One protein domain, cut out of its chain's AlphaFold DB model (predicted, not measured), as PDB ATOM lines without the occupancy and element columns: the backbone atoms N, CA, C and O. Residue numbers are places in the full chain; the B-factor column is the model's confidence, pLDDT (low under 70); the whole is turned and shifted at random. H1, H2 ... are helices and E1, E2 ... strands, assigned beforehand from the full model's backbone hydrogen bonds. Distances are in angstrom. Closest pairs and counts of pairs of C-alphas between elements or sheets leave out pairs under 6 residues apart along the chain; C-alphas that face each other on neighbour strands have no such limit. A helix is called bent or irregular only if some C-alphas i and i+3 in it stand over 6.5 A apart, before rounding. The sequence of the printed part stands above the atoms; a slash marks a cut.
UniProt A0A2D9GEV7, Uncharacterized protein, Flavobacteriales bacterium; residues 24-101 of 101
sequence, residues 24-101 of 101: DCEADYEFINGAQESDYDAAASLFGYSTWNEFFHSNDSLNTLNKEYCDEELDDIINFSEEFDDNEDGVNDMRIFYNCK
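AT A GLANCE: This is residues 24 to 101 of the 101 residues of an uncharacterized protein of Flavobacteriales bacterium (UniProt A0A2D9GEV7). A narrow, strongly twisted sheet has two long strands, E1 and E4, side by side in its middle, with short E3 along part of E4 and short E2 meeting E1 at one end. The small helix H3 sits beside the strands near that end, and H1 and H2 sit toward the other end, where E1 finishes. The printed part has 78 residues, with three named helices and four named strands in the order E1, H1, H2, E2, H3, E3, E4. The sheet's order is E2, E1, E4, E3, with E4 antiparallel to both E1 and E3, and the class is mixed, helices and strands. The whole is only just compact, close to loose, with a radius of gyration of the C-alphas of 13.7 A and spans of 38 by 29 by 16 A.

HOW THE PARTS SIT: Begin with E1, residues 24 to 31, and E4, residues 94 to 100, inner strands that are antiparallel at 158 degrees; look for N 28 and O 97, 2.8 A apart and within hydrogen-bond range. On to the edge strand E3, residues 81 to 84: it is antiparallel to E4 at 161 degrees and forms a hairpin with it, with N 96 and O 82 at 2.8 A. The other edge strand, E2, residues 67 to 70, meets E1 only at a point, where the C-alphas of Glu 68 and Asp 24 face each other at 4.2 A. H3, residues 72 to 78, is on the sheet and stands at the sheet's level, with a height over the sheet of 0.6 A; its closest C-alphas to E4 are those of Ile 78 and Tyr 98, 6.2 A apart. H2, residues 52 to 56, only grazes the sheet, with its residues 53 to 56. H1, residues 37 to 46, touches H2, the closest C-alphas being those of Asp 41 and Trp 52 at 5.0 A, and is only just not on the sheet, with 4 pairs of C-alphas within 10 A. H1 and H3 are apart. Every O i to N i+4 pair is within hydrogen-bond range in H2 and H3, and 4 of 6 are in H1.

IN THESE COORDINATES: Find C-alpha 24 at (-23.789, -21.071, 30.861); from there E1 runs 23.0 A to C-alpha 31. H1 runs 14.7 A from C-alpha 37 at (-27.513, -35.210, 51.959) and is only just irregular, with C-alphas 39 and 42 at 6.9 A. H2 covers 6.0 A, E2 9.8 A, H3 10.1 A and E3 10.2 A. E4 runs 19.2 A to C-alpha 100 at (-23.696, -26.530, 30.945).

THE WHOLE: The C-alphas of Ala 42 and Asp 71 are the two farthest apart, at 39.1 A, while those of Asp 24 and Lys 101, the first and last printed, are 5.6 A apart. The printed part has no cut and no long link. Mean pLDDT of the printed part is 89.9; look at residues 60 to 64 for values under 70.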
ATOM      1  N   ASP A  24     -23.708 -21.372  29.438       92.44
ATOM      2  CA  ASP A  24     -23.789 -21.071  30.861       92.44
ATOM      3  C   ASP A  24     -23.616 -22.384  31.623       92.44
ATOM      4  O   ASP A  24     -24.404 -23.316  31.441       92.44
ATOM      5  N   CYS A  25     -22.575 -22.467  32.450       92.25
ATOM      6  CA  CYS A  25     -22.293 -23.645  33.260       92.25
ATOM      7  C   CYS A  25     -22.455 -23.327  34.742       92.25
ATOM      8  O   CYS A  25     -21.904 -22.346  35.248       92.25
ATOM      9  N   GLU A  26     -23.176 -24.199  35.436       91.62
ATOM     10  CA  GLU A  26     -23.389 -24.129  36.879       91.62
ATOM     11  C   GLU A  26     -22.728 -25.339  37.541       91.62
ATOM     12  O   GLU A  26     -22.928 -26.469  37.090       91.62
ATOM     13  N   ALA A  27     -21.927 -25.108  38.582       90.12
ATOM     14  CA  ALA A  27     -21.399 -26.189  39.402       90.12
ATOM     15  C   ALA A  27     -22.565 -26.915  40.083       90.12
ATOM     16  O   ALA A  27     -23.472 -26.279  40.623       90.12
ATOM     17  N   ASP A  28     -22.526 -28.238  40.062       91.56
ATOM     18  CA  ASP A  28     -23.518 -29.107  40.678       91.56
ATOM     19  C   ASP A  28     -22.817 -30.298  41.341       91.56
ATOM     20  O   ASP A  28     -21.624 -30.547  41.127       91.56
ATOM     21  N   TYR A  29     -23.553 -31.026  42.168       92.69
ATOM     22  CA  TYR A  29     -23.050 -32.204  42.851       92.69
ATOM     23  C   TYR A  29     -24.085 -33.325  42.878       92.69
ATOM     24  O   TYR A  29     -25.295 -33.112  42.813       92.69
ATOM     25  N   GLU A  30     -23.604 -34.553  43.010       95.06
ATOM     26  CA  GLU A  30     -24.446 -35.699  43.325       95.06
ATOM     27  C   GLU A  30     -23.793 -36.553  44.406       95.06
ATOM     28  O   GLU A  30     -22.571 -36.702  44.450       95.06
ATOM     29  N   PHE A  31     -24.623 -37.140  45.266       96.12
ATOM     30  CA  PHE A  31     -24.180 -38.204  46.154       96.12
ATOM     31  C   PHE A  31     -24.175 -39.531  45.396       96.12
ATOM     32  O   PHE A  31     -25.121 -39.860  44.673       96.12
ATOM     33  N   ILE A  32     -23.108 -40.297  45.570       97.19
ATOM     34  CA  ILE A  32     -22.858 -41.571  44.902       97.19
ATOM     35  C   ILE A  32     -22.642 -42.671  45.942       97.19
ATOM     36  O   ILE A  32     -22.566 -42.425  47.140       97.19
ATOM     37  N   ASN A  33     -22.636 -43.927  45.490       95.94
ATOM     38  CA  ASN A  33     -22.333 -45.106  46.317       95.94
ATOM     39  C   ASN A  33     -23.157 -45.271  47.617       95.94
ATOM     40  O   ASN A  33     -22.810 -46.082  48.469       95.94
ATOM     41  N   GLY A  34     -24.312 -44.605  47.720       93.12
ATOM     42  CA  GLY A  34     -25.240 -44.727  48.848       93.12
ATOM     43  C   GLY A  34     -25.161 -43.593  49.870       93.12
ATOM     44  O   GLY A  34     -26.012 -43.570  50.764       93.12
ATOM     45  N   ALA A  35     -24.221 -42.658  49.706       95.00
ATOM     46  CA  ALA A  35     -24.190 -41.405  50.450       95.00
ATOM     47  C   ALA A  35     -25.454 -40.574  50.180       95.00
ATOM     48  O   ALA A  35     -26.092 -40.691  49.124       95.00
ATOM     49  N   GLN A  36     -25.851 -39.760  51.156       94.81
ATOM     50  CA  GLN A  36     -27.048 -38.922  51.092       94.81
ATOM     51  C   GLN A  36     -26.809 -37.568  51.760       94.81
ATOM     52  O   GLN A  36     -25.954 -37.422  52.623       94.81
ATOM     53  N   GLU A  37     -27.639 -36.577  51.426       93.00
ATOM     54  CA  GLU A  37     -27.513 -35.210  51.959       93.00
ATOM     55  C   GLU A  37     -27.486 -35.151  53.488       93.00
ATOM     56  O   GLU A  37     -26.713 -34.397  54.074       93.00
ATOM     57  N   SER A  38     -28.265 -36.017  54.138       92.38
ATOM     58  CA  SER A  38     -28.327 -36.105  55.598       92.38
ATOM     59  C   SER A  38     -26.982 -36.400  56.258       92.38
ATOM     60  O   SER A  38     -26.793 -36.050  57.422       92.38
ATOM     61  N   ASP A  39     -26.058 -37.035  55.534       90.44
ATOM     62  CA  ASP A  39     -24.714 -37.340  56.026       90.44
ATOM     63  C   ASP A  39     -23.856 -36.057  56.118       90.44
ATOM     64  O   ASP A  39     -22.933 -35.970  56.928       90.44
ATOM     65  N   TYR A  40     -24.236 -35.017  55.367       90.62
ATOM     66  CA  TYR A  40     -23.528 -33.745  55.212       90.62
ATOM     67  C   TYR A  40     -24.225 -32.556  55.890       90.62
ATOM     68  O   TYR A  40     -23.579 -31.543  56.177       90.62
ATOM     69  N   ASP A  41     -25.515 -32.662  56.216       92.56
ATOM     70  CA  ASP A  41     -26.284 -31.602  56.891       92.56
ATOM     71  C   ASP A  41     -25.654 -31.163  58.223       92.56
ATOM     72  O   ASP A  41     -25.696 -29.985  58.601       92.56
ATOM     73  N   ALA A  42     -25.011 -32.098  58.931       89.00
ATOM     74  CA  ALA A  42     -24.275 -31.798  60.153       89.00
ATOM     75  C   ALA A  42     -23.082 -30.862  59.890       89.00
ATOM     76  O   ALA A  42     -22.835 -29.956  60.687       89.00
ATOM     77  N   ALA A  43     -22.373 -31.044  58.772       87.62
ATOM     78  CA  ALA A  43     -21.286 -30.161  58.361       87.62
ATOM     79  C   ALA A  43     -21.827 -28.792  57.925       87.62
ATOM     80  O   ALA A  43     -21.327 -27.769  58.389       87.62
ATOM     81  N   ALA A  44     -22.899 -28.755  57.129       90.38
ATOM     82  CA  ALA A  44     -23.554 -27.511  56.714       90.38
ATOM     83  C   ALA A  44     -24.018 -26.661  57.913       90.38
ATOM     84  O   ALA A  44     -23.820 -25.442  57.943       90.38
ATOM     85  N   SER A  45     -24.529 -27.321  58.956       91.69
ATOM     86  CA  SER A  45     -24.934 -26.681  60.211       91.69
ATOM     87  C   SER A  45     -23.781 -25.974  60.929       91.69
ATOM     88  O   SER A  45     -24.001 -24.936  61.555       91.69
ATOM     89  N   LEU A  46     -22.541 -26.473  60.819       90.19
ATOM     90  CA  LEU A  46     -21.356 -25.801  61.380       90.19
ATOM     91  C   LEU A  46     -21.049 -24.473  60.674       90.19
ATOM     92  O   LEU A  46     -20.469 -23.577  61.288       90.19
ATOM     93  N   PHE A  47     -21.474 -24.331  59.418       88.69
ATOM     94  CA  PHE A  47     -21.356 -23.108  58.624       88.69
ATOM     95  C   PHE A  47     -22.612 -22.223  58.684       88.69
ATOM     96  O   PHE A  47     -22.643 -21.164  58.063       88.69
ATOM     97  N   GLY A  48     -23.627 -22.606  59.468       91.19
ATOM     98  CA  GLY A  48     -24.850 -21.823  59.670       91.19
ATOM     99  C   GLY A  48     -25.961 -22.073  58.646       91.19
ATOM    100  O   GLY A  48     -26.895 -21.273  58.586       91.19
ATOM    101  N   TYR A  49     -25.883 -23.160  57.878       92.50
ATOM    102  CA  TYR A  49     -26.900 -23.568  56.900       92.50
ATOM    103  C   TYR A  49     -27.681 -24.785  57.396       92.50
ATOM    104  O   TYR A  49     -27.153 -25.591  58.158       92.50
ATOM    105  N   SER A  50     -28.944 -24.922  56.984       93.00
ATOM    106  CA  SER A  50     -29.809 -25.999  57.488       93.00
ATOM    107  C   SER A  50     -29.537 -27.329  56.797       93.00
ATOM    108  O   SER A  50     -29.693 -28.374  57.424       93.00
ATOM    109  N   THR A  51     -29.161 -27.281  55.517       93.50
ATOM    110  CA  THR A  51     -28.834 -28.466  54.721       93.50
ATOM    111  C   THR A  51     -27.580 -28.245  53.887       93.50
ATOM    112  O   THR A  51     -27.182 -27.098  53.633       93.50
ATOM    113  N   TRP A  52     -26.960 -29.333  53.435       91.31
ATOM    114  CA  TRP A  52     -25.832 -29.251  52.506       91.31
ATOM    115  C   TRP A  52     -26.206 -28.530  51.209       91.31
ATOM    116  O   TRP A  52     -25.443 -27.683  50.747       91.31
ATOM    117  N   ASN A  53     -27.405 -28.761  50.672       91.38
ATOM    118  CA  ASN A  53     -27.883 -28.061  49.485       91.38
ATOM    119  C   ASN A  53     -27.970 -26.537  49.689       91.38
ATOM    120  O   ASN A  53     -27.594 -25.782  48.790       91.38
ATOM    121  N   GLU A  54     -28.432 -26.065  50.855       91.50
ATOM    122  CA  GLU A  54     -28.427 -24.628  51.177       91.50
ATOM    123  C   GLU A  54     -27.005 -24.061  51.233       91.50
ATOM    124  O   GLU A  54     -26.760 -22.969  50.717       91.50
ATOM    125  N   PHE A  55     -26.070 -24.794  51.845       89.75
ATOM    126  CA  PHE A  55     -24.665 -24.396  51.907       89.75
ATOM    127  C   PHE A  55     -24.036 -24.335  50.509       89.75
ATOM    128  O   PHE A  55     -23.446 -23.315  50.144       89.75
ATOM    129  N   PHE A  56     -24.212 -25.386  49.703       88.38
ATOM    130  CA  PHE A  56     -23.647 -25.503  48.359       88.38
ATOM    131  C   PHE A  56     -24.137 -24.389  47.427       88.38
ATOM    132  O   PHE A  56     -23.336 -23.821  46.689       88.38
ATOM    133  N   HIS A  57     -25.412 -24.001  47.521       86.88
ATOM    134  CA  HIS A  57     -26.006 -22.932  46.709       86.88
ATOM    135  C   HIS A  57     -25.942 -21.539  47.354       86.88
ATOM    136  O   HIS A  57     -26.547 -20.585  46.853       86.88
ATOM    137  N   SER A  58     -25.226 -21.380  48.465       86.44
ATOM    138  CA  SER A  58     -25.029 -20.066  49.068       86.44
ATOM    139  C   SER A  58     -24.151 -19.162  48.187       86.44
ATOM    140  O   SER A  58     -23.373 -19.623  47.356       86.44
ATOM    141  N   ASN A  59     -24.269 -17.838  48.337       72.19
ATOM    142  CA  ASN A  59     -23.500 -16.892  47.513       72.19
ATOM    143  C   ASN A  59     -21.978 -16.940  47.757       72.19
ATOM    144  O   ASN A  59     -21.231 -16.447  46.915       72.19
ATOM    145  N   ASP A  60     -21.528 -17.519  48.875       66.62
ATOM    146  CA  ASP A  60     -20.114 -17.553  49.277       66.62
ATOM    147  C   ASP A  60     -19.417 -18.892  48.962       66.62
ATOM    148  O   ASP A  60     -18.194 -18.967  49.062       66.62
ATOM    149  N   SER A  61     -20.154 -19.945  48.586       65.75
ATOM    150  CA  SER A  61     -19.601 -21.283  48.328       65.75
ATOM    151  C   SER A  61     -19.036 -21.412  46.906       65.75
ATOM    152  O   SER A  61     -17.839 -21.262  46.678       65.75
ATOM    153  N   LEU A  62     -19.904 -21.707  45.939       68.25
ATOM    154  CA  LEU A  62     -19.558 -22.155  44.588       68.25
ATOM    155  C   LEU A  62     -20.387 -21.450  43.512       68.25
ATOM    156  O   LEU A  62     -20.018 -21.480  42.344       68.25
ATOM    157  N   ASN A  63     -21.432 -20.705  43.895       67.31
ATOM    158  CA  ASN A  63     -22.219 -19.875  42.975       67.31
ATOM    159  C   ASN A  63     -21.366 -18.823  42.239       67.31
ATOM    160  O   ASN A  63     -21.741 -18.351  41.172       67.31
ATOM    161  N   THR A  64     -20.204 -18.457  42.788       67.12
ATOM    162  CA  THR A  64     -19.245 -17.558  42.127       67.12
ATOM    163  C   THR A  64     -18.516 -18.205  40.944       67.12
ATOM    164  O   THR A  64     -17.962 -17.485  40.114       67.12
ATOM    165  N   LEU A  65     -18.527 -19.538  40.845       73.69
ATOM    166  CA  LEU A  65     -17.964 -20.305  39.730       73.69
ATOM    167  C   LEU A  65     -18.963 -20.480  38.576       73.69
ATOM    168  O   LEU A  65     -18.567 -20.893  37.483       73.69
ATOM    169  N   ASN A  66     -20.233 -20.129  38.803       84.88
ATOM    170  CA  ASN A  66     -21.289 -20.178  37.801       84.88
ATOM    171  C   ASN A  66     -21.128 -18.997  36.842       84.88
ATOM    172  O   ASN A  66     -21.284 -17.834  37.228       84.88
ATOM    173  N   LYS A  67     -20.773 -19.291  35.592       87.12
ATOM    174  CA  LYS A  67     -20.547 -18.283  34.550       87.12
ATOM    175  C   LYS A  67     -20.703 -18.888  33.155       87.12
ATOM    176  O   LYS A  67     -20.768 -20.104  32.989       87.12
ATOM    177  N   GLU A  68     -20.704 -18.013  32.158       91.19
ATOM    178  CA  GLU A  68     -20.550 -18.395  30.759       91.19
ATOM    179  C   GLU A  68     -19.099 -18.848  30.511       91.19
ATOM    180  O   GLU A  68     -18.146 -18.117  30.812       91.19
ATOM    181  N   TYR A  69     -18.935 -20.056  29.974       90.12
ATOM    182  CA  TYR A  69     -17.657 -20.600  29.511       90.12
ATOM    183  C   TYR A  69     -17.695 -20.736  27.999       90.12
ATOM    184  O   TYR A  69     -18.735 -21.081  27.436       90.12
ATOM    185  N   CYS A  70     -16.563 -20.496  27.339       91.25
ATOM    186  CA  CYS A  70     -16.488 -20.537  25.887       91.25
ATOM    187  C   CYS A  70     -15.259 -21.292  25.373       91.25
ATOM    188  O   CYS A  70     -14.191 -21.241  25.980       91.25
ATOM    189  N   ASP A  71     -15.402 -21.904  24.198       90.31
ATOM    190  CA  ASP A  71     -14.338 -22.592  23.454       90.31
ATOM    191  C   ASP A  71     -13.558 -23.603  24.320       90.31
ATOM    192  O   ASP A  71     -14.166 -24.517  24.865       90.31
ATOM    193  N   GLU A  72     -12.233 -23.467  24.446       88.50
ATOM    194  CA  GLU A  72     -11.387 -24.409  25.197       88.50
ATOM    195  C   GLU A  72     -11.784 -24.490  26.681       88.50
ATOM    196  O   GLU A  72     -11.825 -25.582  27.239       88.50
ATOM    197  N   GLU A  73     -12.167 -23.366  27.303       89.69
ATOM    198  CA  GLU A  73     -12.636 -23.383  28.695       89.69
ATOM    199  C   GLU A  73     -13.949 -24.164  28.841       89.69
ATOM    200  O   GLU A  73     -14.180 -24.801  29.868       89.69
ATOM    201  N   LEU A  74     -14.814 -24.127  27.820       91.25
ATOM    202  CA  LEU A  74     -16.055 -24.897  27.815       91.25
ATOM    203  C   LEU A  74     -15.776 -26.397  27.654       91.25
ATOM    204  O   LEU A  74     -16.396 -27.206  28.343       91.25
ATOM    205  N   ASP A  75     -14.842 -26.766  26.776       91.25
ATOM    206  CA  ASP A  75     -14.442 -28.164  26.588       91.25
ATOM    207  C   ASP A  75     -13.828 -28.747  27.877       91.25
ATOM    208  O   ASP A  75     -14.124 -29.891  28.230       91.25
ATOM    209  N   ASP A  76     -13.037 -27.967  28.616       91.62
ATOM    210  CA  ASP A  76     -12.482 -28.390  29.907       91.62
ATOM    211  C   ASP A  76     -13.580 -28.550  30.973       91.62
ATOM    212  O   ASP A  76     -13.621 -29.561  31.680       91.62
ATOM    213  N   ILE A  77     -14.506 -27.591  31.067       92.50
ATOM    214  CA  ILE A  77     -15.548 -27.581  32.103       92.50
ATOM    215  C   ILE A  77     -16.645 -28.622  31.876       92.50
ATOM    216  O   ILE A  77     -17.070 -29.256  32.839       92.50
ATOM    217  N   ILE A  78     -17.070 -28.874  30.636       92.44
ATOM    218  CA  ILE A  78     -18.068 -29.924  30.341       92.44
ATOM    219  C   ILE A  78     -17.558 -31.313  30.748       92.44
ATOM    220  O   ILE A  78     -18.346 -32.186  31.110       92.44
ATOM    221  N   ASN A  79     -16.246 -31.531  30.663       92.75
ATOM    222  CA  ASN A  79     -15.624 -32.805  31.010       92.75
ATOM    223  C   ASN A  79     -15.128 -32.851  32.464       92.75
ATOM    224  O   ASN A  79     -14.596 -33.882  32.884       92.75
ATOM    225  N   PHE A  80     -15.286 -31.767  33.230       93.25
ATOM    226  CA  PHE A  80     -14.887 -31.725  34.629       93.25
ATOM    227  C   PHE A  80     -15.778 -32.639  35.475       93.25
ATOM    228  O   PHE A  80     -17.007 -32.556  35.452       93.25
ATOM    229  N   SER A  81     -15.129 -33.498  36.253       94.75
ATOM    230  CA  SER A  81     -15.768 -34.399  37.201       94.75
ATOM    231  C   SER A  81     -14.742 -34.792  38.254       94.75
ATOM    232  O   SER A  81     -13.772 -35.485  37.938       94.75
ATOM    233  N   GLU A  82     -14.971 -34.395  39.499       95.25
ATOM    234  CA  GLU A  82     -14.143 -34.786  40.640       95.25
ATOM    235  C   GLU A  82     -14.987 -35.545  41.656       95.25
ATOM    236  O   GLU A  82     -16.106 -35.144  41.971       95.25
ATOM    237  N   GLU A  83     -14.454 -36.659  42.144       96.69
ATOM    238  CA  GLU A  83     -15.093 -37.499  43.151       96.69
ATOM    239  C   GLU A  83     -14.297 -37.446  44.456       96.69
ATOM    240  O   GLU A  83     -13.063 -37.420  44.431       96.69
ATOM    241  N   PHE A  84     -15.010 -37.449  45.580       94.94
ATOM    242  CA  PHE A  84     -14.450 -37.285  46.918       94.94
ATOM    243  C   PHE A  84     -14.894 -38.431  47.821       94.94
ATOM    244  O   PHE A  84     -16.066 -38.801  47.820       94.94
ATOM    245  N   ASP A  85     -13.944 -38.976  48.574       95.00
ATOM    246  CA  ASP A  85     -14.151 -39.881  49.706       95.00
ATOM    247  C   ASP A  85     -14.055 -39.022  50.975       95.00
ATOM    248  O   ASP A  85     -12.958 -38.721  51.453       95.00
ATOM    249  N   ASP A  86     -15.201 -38.518  51.434       89.25
ATOM    250  CA  ASP A  86     -15.271 -37.541  52.527       89.25
ATOM    251  C   ASP A  86     -15.190 -38.218  53.901       89.25
ATOM    252  O   ASP A  86     -14.897 -37.567  54.910       89.25
ATOM    253  N   ASN A  87     -15.460 -39.526  53.951       87.94
ATOM    254  CA  ASN A  87     -15.432 -40.328  55.169       87.94
ATOM    255  C   ASN A  87     -14.133 -41.161  55.336       87.94
ATOM    256  O   ASN A  87     -13.914 -41.739  56.407       87.94
ATOM    257  N   GLU A  88     -13.261 -41.154  54.322       90.12
ATOM    258  CA  GLU A  88     -11.970 -41.850  54.229       90.12
ATOM    259  C   GLU A  88     -12.062 -43.394  54.307       90.12
ATOM    260  O   GLU A  88     -11.134 -44.057  54.798       90.12
ATOM    261  N   ASP A  89     -13.159 -44.002  53.840       93.94
ATOM    262  CA  ASP A  89     -13.362 -45.461  53.842       93.94
ATOM    263  C   ASP A  89     -12.838 -46.182  52.585       93.94
ATOM    264  O   ASP A  89     -12.800 -47.421  52.532       93.94
ATOM    265  N   GLY A  90     -12.347 -45.422  51.604       94.62
ATOM    266  CA  GLY A  90     -11.846 -45.901  50.321       94.62
ATOM    267  C   GLY A  90     -12.905 -45.976  49.219       94.62
ATOM    268  O   GLY A  90     -12.597 -46.498  48.138       94.62
ATOM    269  N   VAL A  91     -14.126 -45.495  49.462       96.12
ATOM    270  CA  VAL A  91     -15.218 -45.385  48.493       96.12
ATOM    271  C   VAL A  91     -15.641 -43.923  48.382       96.12
ATOM    272  O   VAL A  91     -15.967 -43.282  49.365       96.12
ATOM    273  N   ASN A  92     -15.681 -43.394  47.159       97.56
ATOM    274  CA  ASN A  92     -16.120 -42.016  46.953       97.56
ATOM    275  C   ASN A  92     -17.609 -41.855  47.306       97.56
ATOM    276  O   ASN A  92     -18.436 -42.669  46.885       97.56
ATOM    277  N   ASP A  93     -17.945 -40.778  48.004       96.19
ATOM    278  CA  ASP A  93     -19.277 -40.447  48.509       96.19
ATOM    279  C   ASP A  93     -19.987 -39.400  47.641       96.19
ATOM    280  O   ASP A  93     -21.208 -39.434  47.467       96.19
ATOM    281  N   MET A  94     -19.234 -38.462  47.064       95.19
ATOM    282  CA  MET A  94     -19.782 -37.319  46.333       95.19
ATOM    283  C   MET A  94     -19.020 -37.078  45.033       95.19
ATOM    284  O   MET A  94     -17.805 -37.257  44.966       95.19
ATOM    285  N   ARG A  95     -19.732 -36.620  44.001       95.88
ATOM    286  CA  ARG A  95     -19.152 -36.122  42.751       95.88
ATOM    287  C   ARG A  95     -19.548 -34.673  42.518       95.88
ATOM    288  O   ARG A  95     -20.734 -34.364  42.555       95.88
ATOM    289  N   ILE A  96     -18.578 -33.819  42.205       93.06
ATOM    290  CA  ILE A  96     -18.782 -32.432  41.767       93.06
ATOM    291  C   ILE A  96     -18.526 -32.350  40.260       93.06
ATOM    292  O   ILE A  96     -17.543 -32.895  39.755       93.06
ATOM    293  N   PHE A  97     -19.416 -31.676  39.539       94.25
ATOM    294  CA  PHE A  97     -19.366 -31.513  38.086       94.25
ATOM    295  C   PHE A  97     -19.999 -30.177  37.666       94.25
ATOM    296  O   PHE A  97     -20.466 -29.416  38.510       94.25
ATOM    297  N   TYR A  98     -20.012 -29.875  36.365       92.88
ATOM    298  CA  TYR A  98     -20.701 -28.698  35.829       92.88
ATOM    299  C   TYR A  98     -21.854 -29.087  34.901       92.88
ATOM    300  O   TYR A  98     -21.704 -29.902  33.992       92.88
ATOM    301  N   ASN A  99     -23.001 -28.445  35.097       91.94
ATOM    302  CA  ASN A  99     -24.150 -28.501  34.204       91.94
ATOM    303  C   ASN A  99     -24.128 -27.308  33.247       91.94
ATOM    304  O   ASN A  99     -24.528 -26.206  33.622       91.94
ATOM    305  N   CYS A 100     -23.706 -27.539  32.006       92.12
ATOM    306  CA  CYS A 100     -23.696 -26.530  30.945       92.12
ATOM    307  C   CYS A 100     -24.971 -26.598  30.085       92.12
ATOM    308  O   CYS A 100     -25.376 -27.690  29.668       92.12
ATOM    309  N   LYS A 101     -25.614 -25.454  29.814       86.00
ATOM    310  CA  LYS A 101     -26.859 -25.350  29.023       86.00
ATOM    311  C   LYS A 101     -26.692 -24.461  27.795       86.00
ATOM    312  O   LYS A 101     -26.066 -23.388  27.907       86.00
TER     313      LYS A 101